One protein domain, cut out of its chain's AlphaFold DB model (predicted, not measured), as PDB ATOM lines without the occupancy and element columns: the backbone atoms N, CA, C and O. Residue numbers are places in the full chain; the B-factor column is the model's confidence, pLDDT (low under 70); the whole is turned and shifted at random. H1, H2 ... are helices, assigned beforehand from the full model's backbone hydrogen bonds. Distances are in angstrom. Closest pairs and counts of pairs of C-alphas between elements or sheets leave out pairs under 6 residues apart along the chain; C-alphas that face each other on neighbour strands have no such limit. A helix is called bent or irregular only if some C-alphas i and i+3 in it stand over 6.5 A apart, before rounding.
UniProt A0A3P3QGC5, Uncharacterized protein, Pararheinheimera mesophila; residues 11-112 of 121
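What this domain is: This is residues 11 to 112 of the 121 residues of an uncharacterized protein of Pararheinheimera mesophila (UniProt A0A3P3QGC5). A long helix, H1, runs as an arm into a small body of helices: its residues 11 to 22 stick out, and the rest of it makes one side of the body. There H2 turns off the end of H1, H3 and H5 both run from H2 back toward H1, short H4 packs on H3, and the last stretch, residues 103 to 112, folds back from H5 toward H2. The printed part has 102 residues with five named helices, in the order H1, H2, H3, H4, H5, and no named strand; the class is all helix. It is only just compact, close to loose, with a radius of gyration of the C-alphas of 14.8 A, and spans 50 by 24 by 21 A, the arm making the length.

Where its parts are: Find C-alpha 11 at (-4.605, 30.299, -5.339); from there H1, residues 11 to 38, runs 40.3 A to C-alpha 38 at (10.876, 0.786, -28.000). Next come H2, residues 42 to 55, 20.2 A long, and H3, residues 61 to 78, 25.6 A. H4, residues 81 to 85, measures 7.0 A. H5, residues 89 to 102, runs 19.6 A and ends at C-alpha 102, (-4.098, 12.269, -25.046); it is neither bent nor irregular, but only just: C-alphas 90 and 93 are 6.2 A apart.

How they stand to each other: Begin at H3, the hub, which touches three other helices. With residues 74 to 78 alone it touches residues 29 to 36 of H1, opposite ways at a steep tilt of 59 degrees; their closest C-alphas, of Ser 29 and Thr 78, are 5.3 A apart. H3 touches H2 with residues 63 to 71 alone, at a steep tilt of 57 degrees, closest at the C-alphas of Met 47 and Ala 67, 4.5 A. With residues 71 to 76 alone it touches H4, closest at the C-alphas of Val 72 and Ala 84, 4.5 A. At the far end of H2, Leu 55 and Pro 90 of H5 have the closest C-alphas of that touching pair, 6.5 A, and the lines stand about perpendicular at 76 degrees. The helix packing is mostly crossed, with no shallow tilt among these three touching pairs that have a tilt. H1 and H5 are close but not clearly touching, the closest C-alphas being those of Met 30 and Gly 100, 6.4 A. H4 is apart from H1 and H2. In H1, H2 and H3 every O i to N i+4 pair is within hydrogen-bond range; H5 has 9 of 10, and H4 has 0 of 1 with 1 of 2 O i to N i+3 pairs.

The domain as a whole: Look at Pro 11 and Lys 58 for the two C-alphas farthest apart, 50.8 A. Without residues 11 to 22, which stand free, the body spans 37 by 26 by 21 A. The printed part has no cut, and the four links between the named helices are tight. Mean pLDDT of the printed part is 83.1; residue 40, residues 86 to 90 and residue 111 are under 70.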
ATOM      1  N   PRO A  11      -4.604  31.754  -5.480       84.38
ATOM      2  CA  PRO A  11      -4.605  30.299  -5.339       84.38
ATOM      3  C   PRO A  11      -5.047  29.587  -6.624       84.38
ATOM      4  O   PRO A  11      -4.420  28.605  -7.014       84.38
ATOM      5  N   ILE A  12      -6.026  30.119  -7.369       85.75
ATOM      6  CA  ILE A  12      -6.411  29.555  -8.678       85.75
ATOM      7  C   ILE A  12      -5.241  29.598  -9.670       85.75
ATOM      8  O   ILE A  12      -5.000  28.632 -10.403       85.75
ATOM      9  N   ARG A  13      -4.476  30.697  -9.701       85.38
ATOM     10  CA  ARG A  13      -3.292  30.809 -10.563       85.38
ATOM     11  C   ARG A  13      -2.225  29.787 -10.176       85.38
ATOM     12  O   ARG A  13      -1.671  29.154 -11.076       85.38
ATOM     13  N   VAL A  14      -1.959  29.604  -8.883       89.88
ATOM     14  CA  VAL A  14      -0.992  28.613  -8.384       89.88
ATOM     15  C   VAL A  14      -1.426  27.200  -8.768       89.88
ATOM     16  O   VAL A  14      -0.637  26.476  -9.372       89.88
ATOM     17  N   LEU A  15      -2.697  26.844  -8.554       88.25
ATOM     18  CA  LEU A  15      -3.256  25.554  -8.972       88.25
ATOM     19  C   LEU A  15      -3.088  25.322 -10.480       88.25
ATOM     20  O   LEU A  15      -2.664  24.249 -10.912       88.25
ATOM     21  N   ARG A  16      -3.347  26.344 -11.306       88.19
ATOM     22  CA  ARG A  16      -3.164  26.269 -12.765       88.19
ATOM     23  C   ARG A  16      -1.700  26.054 -13.160       88.19
ATOM     24  O   ARG A  16      -1.425  25.266 -14.066       88.19
ATOM     25  N   LEU A  17      -0.764  26.742 -12.505       90.81
ATOM     26  CA  LEU A  17       0.675  26.601 -12.755       90.81
ATOM     27  C   LEU A  17       1.189  25.227 -12.315       90.81
ATOM     28  O   LEU A  17       1.893  24.561 -13.073       90.81
ATOM     29  N   GLN A  18       0.776  24.768 -11.136       89.19
ATOM     30  CA  GLN A  18       1.088  23.436 -10.629       89.19
ATOM     31  C   GLN A  18       0.558  22.350 -11.570       89.19
ATOM     32  O   GLN A  18       1.288  21.414 -11.900       89.19
ATOM     33  N   ARG A  19      -0.672  22.507 -12.083       88.50
ATOM     34  CA  ARG A  19      -1.248  21.591 -13.075       88.50
ATOM     35  C   ARG A  19      -0.417  21.556 -14.355       88.50
ATOM     36  O   ARG A  19      -0.087  20.467 -14.811       88.50
ATOM     37  N   ARG A  20      -0.016  22.711 -14.905       88.75
ATOM     38  CA  ARG A  20       0.870  22.764 -16.086       88.75
ATOM     39  C   ARG A  20       2.199  22.050 -15.831       88.75
ATOM     40  O   ARG A  20       2.592  21.213 -16.634       88.75
ATOM     41  N   LYS A  21       2.847  22.319 -14.693       88.88
ATOM     42  CA  LYS A  21       4.120  21.683 -14.311       88.88
ATOM     43  C   LYS A  21       3.988  20.163 -14.181       88.88
ATOM     44  O   LYS A  21       4.839  19.433 -14.681       88.88
ATOM     45  N   SER A  22       2.916  19.689 -13.545       86.88
ATOM     46  CA  SER A  22       2.625  18.258 -13.403       86.88
ATOM     47  C   SER A  22       2.396  17.589 -14.763       86.88
ATOM     48  O   SER A  22       3.029  16.582 -15.069       86.88
ATOM     49  N   MET A  23       1.584  18.200 -15.632       86.50
ATOM     50  CA  MET A  23       1.328  17.682 -16.980       86.50
ATOM     51  C   MET A  23       2.606  17.577 -17.819       86.50
ATOM     52  O   MET A  23       2.794  16.579 -18.513       86.50
ATOM     53  N   SER A  24       3.507  18.559 -17.723       88.94
ATOM     54  CA  SER A  24       4.805  18.490 -18.399       88.94
ATOM     55  C   SER A  24       5.646  17.317 -17.901       88.94
ATOM     56  O   SER A  24       6.212  16.595 -18.716       88.94
ATOM     57  N   ARG A  25       5.686  17.069 -16.583       88.38
ATOM     58  CA  ARG A  25       6.390  15.904 -16.016       88.38
ATOM     59  C   ARG A  25       5.814  14.592 -16.541       88.38
ATOM     60  O   ARG A  25       6.577  13.762 -17.011       88.38
ATOM     61  N   ILE A  26       4.488  14.445 -16.544       87.75
ATOM     62  CA  ILE A  26       3.816  13.249 -17.073       87.75
ATOM     63  C   ILE A  26       4.156  13.050 -18.555       87.75
ATOM     64  O   ILE A  26       4.450  11.932 -18.968       87.75
ATOM     65  N   ARG A  27       4.176  14.124 -19.356       87.75
ATOM     66  CA  ARG A  27       4.575  14.063 -20.770       87.75
ATOM     67  C   ARG A  27       6.013  13.558 -20.926       87.75
ATOM     68  O   ARG A  27       6.246  12.673 -21.741       87.75
ATOM     69  N   PHE A  28       6.959  14.064 -20.133       91.00
ATOM     70  CA  PHE A  28       8.340  13.568 -20.147       91.00
ATOM     71  C   PHE A  28       8.434  12.098 -19.734       91.00
ATOM     72  O   PHE A  28       9.110  11.326 -20.412       91.00
ATOM     73  N   SER A  29       7.725  11.692 -18.680       89.69
ATOM     74  CA  SER A  29       7.680  10.293 -18.251       89.69
ATOM     75  C   SER A  29       7.112   9.380 -19.345       89.69
ATOM     76  O   SER A  29       7.635   8.299 -19.579       89.69
ATOM     77  N   MET A  30       6.100   9.836 -20.088       88.12
ATOM     78  CA  MET A  30       5.534   9.096 -21.224       88.12
ATOM     79  C   MET A  30       6.503   8.987 -22.409       88.12
ATOM     80  O   MET A  30       6.558   7.942 -23.051       88.12
ATOM     81  N   ILE A  31       7.304  10.022 -22.690       89.94
ATOM     82  CA  ILE A  31       8.363   9.946 -23.711       89.94
ATOM     83  C   ILE A  31       9.411   8.906 -23.305       89.94
ATOM     84  O   ILE A  31       9.815   8.095 -24.135       89.94
ATOM     85  N   ARG A  32       9.816   8.893 -22.029       89.44
ATOM     86  CA  ARG A  32      10.733   7.878 -21.491       89.44
ATOM     87  C   ARG A  32      10.131   6.485 -21.571       89.44
ATOM     88  O   ARG A  32      10.831   5.568 -21.970       89.44
ATOM     89  N   LEU A  33       8.845   6.339 -21.251       88.06
ATOM     90  CA  LEU A  33       8.130   5.072 -21.370       88.06
ATOM     91  C   LEU A  33       8.124   4.561 -22.806       88.06
ATOM     92  O   LEU A  33       8.445   3.401 -23.030       88.06
ATOM     93  N   ARG A  34       7.838   5.428 -23.782       87.06
ATOM     94  CA  ARG A  34       7.943   5.071 -25.198       87.06
ATOM     95  C   ARG A  34       9.349   4.592 -25.547       87.06
ATOM     96  O   ARG A  34       9.473   3.565 -26.197       87.06
ATOM     97  N   ILE A  35      10.390   5.321 -25.138       86.50
ATOM     98  CA  ILE A  35      11.784   4.943 -25.420       86.50
ATOM     99  C   ILE A  35      12.107   3.587 -24.782       86.50
ATOM    100  O   ILE A  35      12.570   2.699 -25.484       86.50
ATOM    101  N   ALA A  36      11.776   3.400 -23.503       84.88
ATOM    102  CA  ALA A  36      12.001   2.154 -22.772       84.88
ATOM    103  C   ALA A  36      11.280   0.958 -23.414       84.88
ATOM    104  O   ALA A  36      11.866  -0.107 -23.559       84.88
ATOM    105  N   LEU A  37      10.030   1.141 -23.850       82.00
ATOM    106  CA  LEU A  37       9.273   0.098 -24.548       82.00
ATOM    107  C   LEU A  37       9.766  -0.139 -25.983       82.00
ATOM    108  O   LEU A  37       9.635  -1.251 -26.485       82.00
ATOM    109  N   SER A  38      10.317   0.886 -26.642       80.69
ATOM    110  CA  SER A  38      10.876   0.786 -28.000       80.69
ATOM    111  C   SER A  38      12.260   0.145 -28.021       80.69
ATOM    112  O   SER A  38      12.670  -0.365 -29.056       80.69
ATOM    113  N   GLN A  39      12.983   0.149 -26.901       79.56
ATOM    114  CA  GLN A  39      14.323  -0.430 -26.775       79.56
ATOM    115  C   GLN A  39      14.300  -1.970 -26.671       79.56
ATOM    116  O   GLN A  39      15.137  -2.558 -25.999       79.56
ATOM    117  N   GLU A  40      13.310  -2.594 -27.318       64.69
ATOM    118  CA  GLU A  40      12.993  -4.023 -27.413       64.69
ATOM    119  C   GLU A  40      13.931  -4.979 -26.657       64.69
ATOM    120  O   GLU A  40      14.881  -5.518 -27.219       64.69
ATOM    121  N   THR A  41      13.597  -5.276 -25.398       76.94
ATOM    122  CA  THR A  41      14.137  -6.445 -24.691       76.94
ATOM    123  C   THR A  41      13.207  -7.644 -24.879       76.94
ATOM    124  O   THR A  41      11.981  -7.488 -24.948       76.94
ATOM    125  N   ASP A  42      13.760  -8.858 -24.935       81.19
ATOM    126  CA  ASP A  42      12.968 -10.094 -25.053       81.19
ATOM    127  C   ASP A  42      11.941 -10.243 -23.917       81.19
ATOM    128  O   ASP A  42      10.832 -10.745 -24.117       81.19
ATOM    129  N   GLU A  43      12.265  -9.720 -22.734       81.38
ATOM    130  CA  GLU A  43      11.375  -9.655 -21.575       81.38
ATOM    131  C   GLU A  43      10.159  -8.755 -21.814       81.38
ATOM    132  O   GLU A  43       9.034  -9.132 -21.484       81.38
ATOM    133  N   THR A  44      10.353  -7.587 -22.436       84.81
ATOM    134  CA  THR A  44       9.266  -6.644 -22.740       84.81
ATOM    135  C   THR A  44       8.327  -7.220 -23.796       84.81
ATOM    136  O   THR A  44       7.105  -7.126 -23.661       84.81
ATOM    137  N   LYS A  45       8.873  -7.890 -24.819       85.94
ATOM    138  CA  LYS A  45       8.071  -8.620 -25.817       85.94
ATOM    139  C   LYS A  45       7.250  -9.726 -25.159       85.94
ATOM    140  O   LYS A  45       6.049  -9.830 -25.412       85.94
ATOM    141  N   ARG A  46       7.873 -10.518 -24.279       87.69
ATOM    142  CA  ARG A  46       7.201 -11.576 -23.511       87.69
ATOM    143  C   ARG A  46       6.090 -11.012 -22.627       87.69
ATOM    144  O   ARG A  46       4.978 -11.531 -22.660       87.69
ATOM    145  N   MET A  47       6.352  -9.922 -21.911       88.50
ATOM    146  CA  MET A  47       5.366  -9.200 -21.106       88.50
ATOM    147  C   MET A  47       4.158  -8.765 -21.953       88.50
ATOM    148  O   MET A  47       3.017  -9.072 -21.609       88.50
ATOM    149  N   LEU A  48       4.388  -8.087 -23.084       86.69
ATOM    150  CA  LEU A  48       3.311  -7.613 -23.961       86.69
ATOM    151  C   LEU A  48       2.505  -8.767 -24.580       86.69
ATOM    152  O   LEU A  48       1.278  -8.676 -24.657       86.69
ATOM    153  N   MET A  49       3.155  -9.873 -24.955       87.81
ATOM    154  CA  MET A  49       2.480 -11.085 -25.434       87.81
ATOM    155  C   MET A  49       1.603 -11.730 -24.355       87.81
ATOM    156  O   MET A  49       0.469 -12.121 -24.639       87.81
ATOM    157  N   ILE A  50       2.086 -11.812 -23.112       88.31
ATOM    158  CA  ILE A  50       1.291 -12.311 -21.981       88.31
ATOM    159  C   ILE A  50       0.046 -11.444 -21.787       88.31
ATOM    160  O   ILE A  50      -1.044 -11.975 -21.583       88.31
ATOM    161  N   TYR A  51       0.167 -10.122 -21.921       83.56
ATOM    162  CA  TYR A  51      -0.991  -9.237 -21.823       83.56
ATOM    163  C   TYR A  51      -1.980  -9.402 -22.971       83.56
ATOM    164  O   TYR A  51      -3.183  -9.448 -22.722       83.56
ATOM    165  N   GLN A  52      -1.510  -9.581 -24.205       84.44
ATOM    166  CA  GLN A  52      -2.395  -9.933 -25.320       84.44
ATOM    167  C   GLN A  52      -3.137 -11.250 -25.060       84.44
ATOM    168  O   GLN A  52      -4.349 -11.327 -25.265       84.44
ATOM    169  N   ARG A  53      -2.444 -12.273 -24.546       86.56
ATOM    170  CA  ARG A  53      -3.050 -13.560 -24.169       86.56
ATOM    171  C   ARG A  53      -4.016 -13.429 -22.994       86.56
ATOM    172  O   ARG A  53      -5.036 -14.112 -22.974       86.56
ATOM    173  N   SER A  54      -3.734 -12.541 -22.045       84.50
ATOM    174  CA  SER A  54      -4.604 -12.264 -20.901       84.50
ATOM    175  C   SER A  54      -5.922 -11.628 -21.327       84.50
ATOM    176  O   SER A  54      -6.966 -12.049 -20.838       84.50
ATOM    177  N   LEU A  55      -5.895 -10.695 -22.284       81.81
ATOM    178  CA  LEU A  55      -7.115 -10.120 -22.864       81.81
ATOM    179  C   LEU A  55      -7.974 -11.173 -23.583       81.81
ATOM    180  O   LEU A  55      -9.186 -11.014 -23.675       81.81
ATOM    181  N   GLN A  56      -7.360 -12.256 -24.066       84.44
ATOM    182  CA  GLN A  56      -8.044 -13.402 -24.678       84.44
ATOM    183  C   GLN A  56      -8.454 -14.486 -23.663       84.44
ATOM    184  O   GLN A  56      -8.961 -15.528 -24.073       84.44
ATOM    185  N   GLY A  57      -8.192 -14.297 -22.364       82.94
ATOM    186  CA  GLY A  57      -8.469 -15.293 -21.320       82.94
ATOM    187  C   GLY A  57      -7.527 -16.508 -21.310       82.94
ATOM    188  O   GLY A  57      -7.829 -17.502 -20.662       82.94
ATOM    189  N   LYS A  58      -6.387 -16.451 -22.015       84.75
ATOM    190  CA  LYS A  58      -5.446 -17.577 -22.223       84.75
ATOM    191  C   LYS A  58      -4.135 -17.467 -21.430       84.75
ATOM    192  O   LYS A  58      -3.169 -18.170 -21.743       84.75
ATOM    193  N   ALA A  59      -4.055 -16.535 -20.482       85.75
ATOM    194  CA  ALA A  59      -2.872 -16.334 -19.647       85.75
ATOM    195  C   ALA A  59      -3.062 -16.985 -18.276       85.75
ATOM    196  O   ALA A  59      -4.107 -16.834 -17.642       85.75
ATOM    197  N   THR A  60      -2.032 -17.676 -17.804       88.25
ATOM    198  CA  THR A  60      -2.000 -18.216 -16.443       88.25
ATOM    199  C   THR A  60      -1.670 -17.132 -15.419       88.25
ATOM    200  O   THR A  60      -1.036 -16.118 -15.714       88.25
ATOM    201  N   GLN A  61      -2.056 -17.368 -14.163       84.88
ATOM    202  CA  GLN A  61      -1.769 -16.445 -13.060       84.88
ATOM    203  C   GLN A  61      -0.261 -16.242 -12.834       84.88
ATOM    204  O   GLN A  61       0.162 -15.160 -12.436       84.88
ATOM    205  N   ALA A  62       0.565 -17.256 -13.105       86.88
ATOM    206  CA  ALA A  62       2.019 -17.143 -13.009       86.88
ATOM    207  C   ALA A  62       2.601 -16.225 -14.098       86.88
ATOM    208  O   ALA A  62       3.376 -15.324 -13.780       86.88
ATOM    209  N   GLU A  63       2.171 -16.398 -15.354       86.38
ATOM    210  CA  GLU A  63       2.552 -15.520 -16.470       86.38
ATOM    211  C   GLU A  63       2.141 -14.067 -16.188       86.38
ATOM    212  O   GLU A  63       2.929 -13.143 -16.381       86.38
ATOM    213  N   LEU A  64       0.932 -13.860 -15.657       86.62
ATOM    214  CA  LEU A  64       0.442 -12.536 -15.279       86.62
ATOM    215  C   LEU A  64       1.286 -11.873 -14.191       86.62
ATOM    216  O   LEU A  64       1.603 -10.692 -14.306       86.62
ATOM    217  N   ARG A  65       1.683 -12.613 -13.149       87.12
ATOM    218  CA  ARG A  65       2.565 -12.078 -12.099       87.12
ATOM    219  C   ARG A  65       3.916 -11.645 -12.661       87.12
ATOM    220  O   ARG A  65       4.381 -10.562 -12.319       87.12
ATOM    221  N   PHE A  66       4.501 -12.451 -13.546       87.88
ATOM    222  CA  PHE A  66       5.751 -12.109 -14.226       87.88
ATOM    223  C   PHE A  66       5.609 -10.823 -15.053       87.88
ATOM    224  O   PHE A  66       6.383  -9.883 -14.881       87.88
ATOM    225  N   ALA A  67       4.579 -10.741 -15.898       87.69
ATOM    226  CA  ALA A  67       4.338  -9.561 -16.722       87.69
ATOM    227  C   ALA A  67       4.087  -8.303 -15.870       87.69
ATOM    228  O   ALA A  67       4.600  -7.231 -16.184       87.69
ATOM    229  N   ASN A  68       3.352  -8.440 -14.761       86.50
ATOM    230  CA  ASN A  68       3.082  -7.341 -13.835       86.50
ATOM    231  C   ASN A  68       4.352  -6.817 -13.179       86.50
ATOM    232  O   ASN A  68       4.515  -5.604 -13.090       86.50
ATOM    233  N   HIS A  69       5.249  -7.704 -12.751       87.69
ATOM    234  CA  HIS A  69       6.534  -7.296 -12.195       87.69
ATOM    235  C   HIS A  69       7.327  -6.465 -13.211       87.69
ATOM    236  O   HIS A  69       7.724  -5.339 -12.912       87.69
ATOM    237  N   GLN A  70       7.434  -6.959 -14.449       87.12
ATOM    238  CA  GLN A  70       8.140  -6.253 -15.517       87.12
ATOM    239  C   GLN A  70       7.516  -4.884 -15.824       87.12
ATOM    240  O   GLN A  70       8.221  -3.885 -15.970       87.12
ATOM    241  N   LEU A  71       6.184  -4.807 -15.891       85.94
ATOM    242  CA  LEU A  71       5.475  -3.555 -16.149       85.94
ATOM    243  C   LEU A  71       5.722  -2.532 -15.034       85.94
ATOM    244  O   LEU A  71       5.933  -1.351 -15.308       85.94
ATOM    245  N   VAL A  72       5.703  -2.978 -13.779       87.44
ATOM    246  CA  VAL A  72       5.968  -2.149 -12.600       87.44
ATOM    247  C   VAL A  72       7.380  -1.573 -12.646       87.44
ATOM    248  O   VAL A  72       7.548  -0.375 -12.404       87.44
ATOM    249  N   ASP A  73       8.375  -2.371 -13.020       87.12
ATOM    250  CA  ASP A  73       9.761  -1.915 -13.127       87.12
ATOM    251  C   ASP A  73       9.933  -0.873 -14.237       87.12
ATOM    252  O   ASP A  73      10.505   0.197 -14.001       87.12
ATOM    253  N   VAL A  74       9.326  -1.100 -15.407       86.81
ATOM    254  CA  VAL A  74       9.309  -0.125 -16.510       86.81
ATOM    255  C   VAL A  74       8.609   1.178 -16.088       86.81
ATOM    256  O   VAL A  74       9.091   2.281 -16.370       86.81
ATOM    257  N   LEU A  75       7.486   1.100 -15.368       86.62
ATOM    258  CA  LEU A  75       6.766   2.281 -14.880       86.62
ATOM    259  C   LEU A  75       7.556   3.052 -13.816       86.62
ATOM    260  O   LEU A  75       7.562   4.285 -13.839       86.62
ATOM    261  N   ARG A  76       8.263   2.369 -12.907       85.06
ATOM    262  CA  ARG A  76       9.160   3.029 -11.943       85.06
ATOM    263  C   ARG A  76      10.321   3.720 -12.654       85.06
ATOM    264  O   ARG A  76      10.536   4.908 -12.417       85.06
ATOM    265  N   ALA A  77      11.003   3.025 -13.565       85.25
ATOM    266  CA  ALA A  77      12.157   3.551 -14.300       85.25
ATOM    267  C   ALA A  77      11.816   4.802 -15.129       85.25
ATOM    268  O   ALA A  77      12.614   5.729 -15.266       85.25
ATOM    269  N   THR A  78      10.592   4.867 -15.651       85.31
ATOM    270  CA  THR A  78      10.135   5.964 -16.519       85.31
ATOM    271  C   THR A  78       9.550   7.145 -15.743       85.31
ATOM    272  O   THR A  78       9.288   8.195 -16.331       85.31
ATOM    273  N   GLY A  79       9.399   7.029 -14.418       84.12
ATOM    274  CA  GLY A  79       8.832   8.073 -13.561       84.12
ATOM    275  C   GLY A  79       7.301   8.085 -13.534       84.12
ATOM    276  O   GLY A  79       6.697   9.120 -13.254       84.12
ATOM    277  N   LEU A  80       6.671   6.948 -13.838       83.88
ATOM    278  CA  LEU A  80       5.231   6.678 -13.741       83.88
ATOM    279  C   LEU A  80       4.908   5.780 -12.534       83.88
ATOM    280  O   LEU A  80       3.952   5.009 -12.565       83.88
ATOM    281  N   GLY A  81       5.675   5.910 -11.447       76.88
ATOM    282  CA  GLY A  81       5.570   5.059 -10.256       76.88
ATOM    283  C   GLY A  81       4.174   4.997  -9.621       76.88
ATOM    284  O   GLY A  81       3.827   3.981  -9.033       76.88
ATOM    285  N   ILE A  82       3.326   6.017  -9.810       75.56
ATOM    286  CA  ILE A  82       1.934   5.987  -9.327       75.56
ATOM    287  C   ILE A  82       1.095   4.893 -10.004       75.56
ATOM    288  O   ILE A  82       0.224   4.300  -9.379       75.56
ATOM    289  N   PHE A  83       1.392   4.582 -11.270       73.62
ATOM    290  CA  PHE A  83       0.747   3.497 -12.008       73.62
ATOM    291  C   PHE A  83       1.351   2.129 -11.667       73.62
ATOM    292  O   PHE A  83       0.721   1.112 -11.926       73.62
ATOM    293  N   ALA A  84       2.539   2.103 -11.055       72.12
ATOM    294  CA  ALA A  84       3.236   0.884 -10.652       72.12
ATOM    295  C   ALA A  84       2.650   0.247  -9.374       72.12
ATOM    296  O   ALA A  84       2.971  -0.888  -9.043       72.12
ATOM    297  N   VAL A  85       1.780   0.960  -8.652       70.31
ATOM    298  CA  VAL A  85       1.070   0.437  -7.470       70.31
ATOM    299  C   VAL A  85      -0.187  -0.352  -7.868       70.31
ATOM    300  O   VAL A  85      -0.732  -1.090  -7.056       70.31
ATOM    301  N   LEU A  86      -0.665  -0.223  -9.113       66.31
ATOM    302  CA  LEU A  86      -1.915  -0.840  -9.566       66.31
ATOM    303  C   LEU A  86      -1.713  -2.322  -9.949       66.31
ATOM    304  O   LEU A  86      -1.060  -2.593 -10.957       66.31
ATOM    305  N   PRO A  87      -2.342  -3.289  -9.248       61.53
ATOM    306  CA  PRO A  87      -2.167  -4.721  -9.522       61.53
ATOM    307  C   PRO A  87      -3.007  -5.265 -10.705       61.53
ATOM    308  O   PRO A  87      -3.027  -6.472 -10.934       61.53
ATOM    309  N   PHE A  88      -3.688  -4.415 -11.489       65.06
ATOM    310  CA  PHE A  88      -4.640  -4.825 -12.543       65.06
ATOM    311  C   PHE A  88      -4.162  -4.511 -13.965       65.06
ATOM    312  O   PHE A  88      -4.770  -3.726 -14.695       65.06
ATOM    313  N   ALA A  89      -3.085  -5.151 -14.405       64.38
ATOM    314  CA  ALA A  89      -2.490  -4.855 -15.703       64.38
ATOM    315  C   ALA A  89      -3.376  -5.018 -16.961       64.38
ATOM    316  O   ALA A  89      -3.197  -4.200 -17.873       64.38
ATOM    317  N   PRO A  90      -4.361  -5.950 -17.033       69.06
ATOM    318  CA  PRO A  90      -5.309  -5.992 -18.153       69.06
ATOM    319  C   PRO A  90      -6.057  -4.663 -18.348       69.06
ATOM    320  O   PRO A  90      -6.425  -4.311 -19.464       69.06
ATOM    321  N   VAL A  91      -6.231  -3.895 -17.266       70.94
ATOM    322  CA  VAL A  91      -6.857  -2.567 -17.267       70.94
ATOM    323  C   VAL A  91      -5.807  -1.452 -17.378       70.94
ATOM    324  O   VAL A  91      -6.029  -0.458 -18.074       70.94
ATOM    325  N   THR A  92      -4.638  -1.613 -16.749       76.06
ATOM    326  CA  THR A  92      -3.576  -0.591 -16.721       76.06
ATOM    327  C   THR A  92      -3.011  -0.279 -18.109       76.06
ATOM    328  O   THR A  92      -2.838   0.896 -18.438       76.06
ATOM    329  N   ILE A  93      -2.757  -1.287 -18.954       80.31
ATOM    330  CA  ILE A  93      -2.206  -1.061 -20.304       80.31
ATOM    331  C   ILE A  93      -3.134  -0.189 -21.172       80.31
ATOM    332  O   ILE A  93      -2.668   0.832 -21.686       80.31
ATOM    333  N   PRO A  94      -4.442  -0.491 -21.302       80.25
ATOM    334  CA  PRO A  94      -5.386   0.381 -22.001       80.25
ATOM    335  C   PRO A  94      -5.401   1.827 -21.488       80.25
ATOM    336  O   PRO A  94      -5.496   2.765 -22.285       80.25
ATOM    337  N   ILE A  95      -5.289   2.029 -20.170       83.12
ATOM    338  CA  ILE A  95      -5.245   3.364 -19.562       83.12
ATOM    339  C   ILE A  95      -3.969   4.104 -19.976       83.12
ATOM    340  O   ILE A  95      -4.055   5.249 -20.423       83.12
ATOM    341  N   LEU A  96      -2.803   3.459 -19.888       81.94
ATOM    342  CA  LEU A  96      -1.522   4.043 -20.303       81.94
ATOM    343  C   LEU A  96      -1.535   4.439 -21.783       81.94
ATOM    344  O   LEU A  96      -1.113   5.543 -22.122       81.94
ATOM    345  N   ILE A  97      -2.094   3.591 -22.652       83.75
ATOM    346  CA  ILE A  97      -2.241   3.886 -24.085       83.75
ATOM    347  C   ILE A  97      -3.124   5.120 -24.294       83.75
ATOM    348  O   ILE A  97      -2.755   6.028 -25.041       83.75
ATOM    349  N   LYS A  98      -4.286   5.187 -23.630       84.31
ATOM    350  CA  LYS A  98      -5.199   6.338 -23.734       84.31
ATOM    351  C   LYS A  98      -4.553   7.626 -23.218       84.31
ATOM    352  O   LYS A  98      -4.709   8.676 -23.842       84.31
ATOM    353  N   LEU A  99      -3.812   7.557 -22.111       83.31
ATOM    354  CA  LEU A  99      -3.086   8.698 -21.548       83.31
ATOM    355  C   LEU A  99      -1.977   9.183 -22.482       83.31
ATOM    356  O   LEU A  99      -1.882  10.384 -22.727       83.31
ATOM    357  N   GLY A 100      -1.188   8.264 -23.041       84.19
ATOM    358  CA  GLY A 100      -0.173   8.575 -24.042       84.19
ATOM    359  C   GLY A 100      -0.773   9.281 -25.255       84.19
ATOM    360  O   GLY A 100      -0.351  10.387 -25.587       84.19
ATOM    361  N   ARG A 101      -1.838   8.718 -25.844       86.44
ATOM    362  CA  ARG A 101      -2.544   9.320 -26.991       86.44
ATOM    363  C   ARG A 101      -3.068  10.721 -26.683       86.44
ATOM    364  O   ARG A 101      -2.876  11.630 -27.484       86.44
ATOM    365  N   LYS A 102      -3.645  10.938 -25.494       85.88
ATOM    366  CA  LYS A 102      -4.098  12.269 -25.046       85.88
ATOM    367  C   LYS A 102      -2.954  13.288 -24.941       85.88
ATOM    368  O   LYS A 102      -3.187  14.488 -25.051       85.88
ATOM    369  N   LEU A 103      -1.728  12.818 -24.718       81.19
ATOM    370  CA  LEU A 103      -0.513  13.634 -24.660       81.19
ATOM    371  C   LEU A 103       0.222  13.728 -26.009       81.19
ATOM    372  O   LEU A 103       1.246  14.411 -26.077       81.19
ATOM    373  N   GLY A 104      -0.294  13.082 -27.062       82.81
ATOM    374  CA  GLY A 104       0.336  12.999 -28.383       82.81
ATOM    375  C   GLY A 104       1.543  12.058 -28.433       82.81
ATOM    376  O   GLY A 104       2.444  12.266 -29.238       82.81
ATOM    377  N   ILE A 105       1.610  11.070 -27.536       84.94
ATOM    378  CA  ILE A 105       2.720  10.118 -27.418       84.94
ATOM    379  C   ILE A 105       2.192   8.707 -27.673       84.94
ATOM    380  O   ILE A 105       1.349   8.198 -26.934       84.94
ATOM    381  N   GLU A 106       2.724   8.051 -28.697       84.12
ATOM    382  CA  GLU A 106       2.488   6.629 -28.935       84.12
ATOM    383  C   GLU A 106       3.420   5.803 -28.053       84.12
ATOM    384  O   GLU A 106       4.635   5.888 -28.177       84.12
ATOM    385  N   VAL A 107       2.847   5.065 -27.103       82.12
ATOM    386  CA  VAL A 107       3.604   4.395 -26.033       82.12
ATOM    387  C   VAL A 107       3.997   2.964 -26.407       82.12
ATOM    388  O   VAL A 107       5.051   2.496 -25.994       82.12
ATOM    389  N   LEU A 108       3.156   2.266 -27.177       81.19
ATOM    390  CA  LEU A 108       3.397   0.880 -27.581       81.19
ATOM    391  C   LEU A 108       4.268   0.788 -28.843       81.19
ATOM    392  O   LEU A 108       4.102   1.625 -29.735       81.19
ATOM    393  N   PRO A 109       5.096  -0.268 -28.975       78.12
ATOM    394  CA  PRO A 109       5.763  -0.592 -30.232       78.12
ATOM    395  C   PRO A 109       4.744  -0.883 -31.337       78.12
ATOM    396  O   PRO A 109       3.660  -1.415 -31.072       78.12
ATOM    397  N   SER A 110       5.115  -0.594 -32.583       73.12
ATOM    398  CA  SER A 110       4.265  -0.758 -33.772       73.12
ATOM    399  C   SER A 110       3.629  -2.153 -33.872       73.12
ATOM    400  O   SER A 110       2.463  -2.280 -34.232       73.12
ATOM    401  N   SER A 111       4.359  -3.193 -33.466       68.00
ATOM    402  CA  SER A 111       3.946  -4.604 -33.521       68.00
ATOM    403  C   SER A 111       2.800  -4.969 -32.569       68.00
ATOM    404  O   SER A 111       2.121  -5.971 -32.771       68.00
ATOM    405  N   PHE A 112       2.572  -4.163 -31.529       70.12
ATOM    406  CA  PHE A 112       1.561  -4.413 -30.495       70.12
ATOM    407  C   PHE A 112       0.384  -3.443 -30.576       70.12
ATOM    408  O   PHE A 112      -0.463  -3.417 -29.679       70.12
TER     409      PHE A 112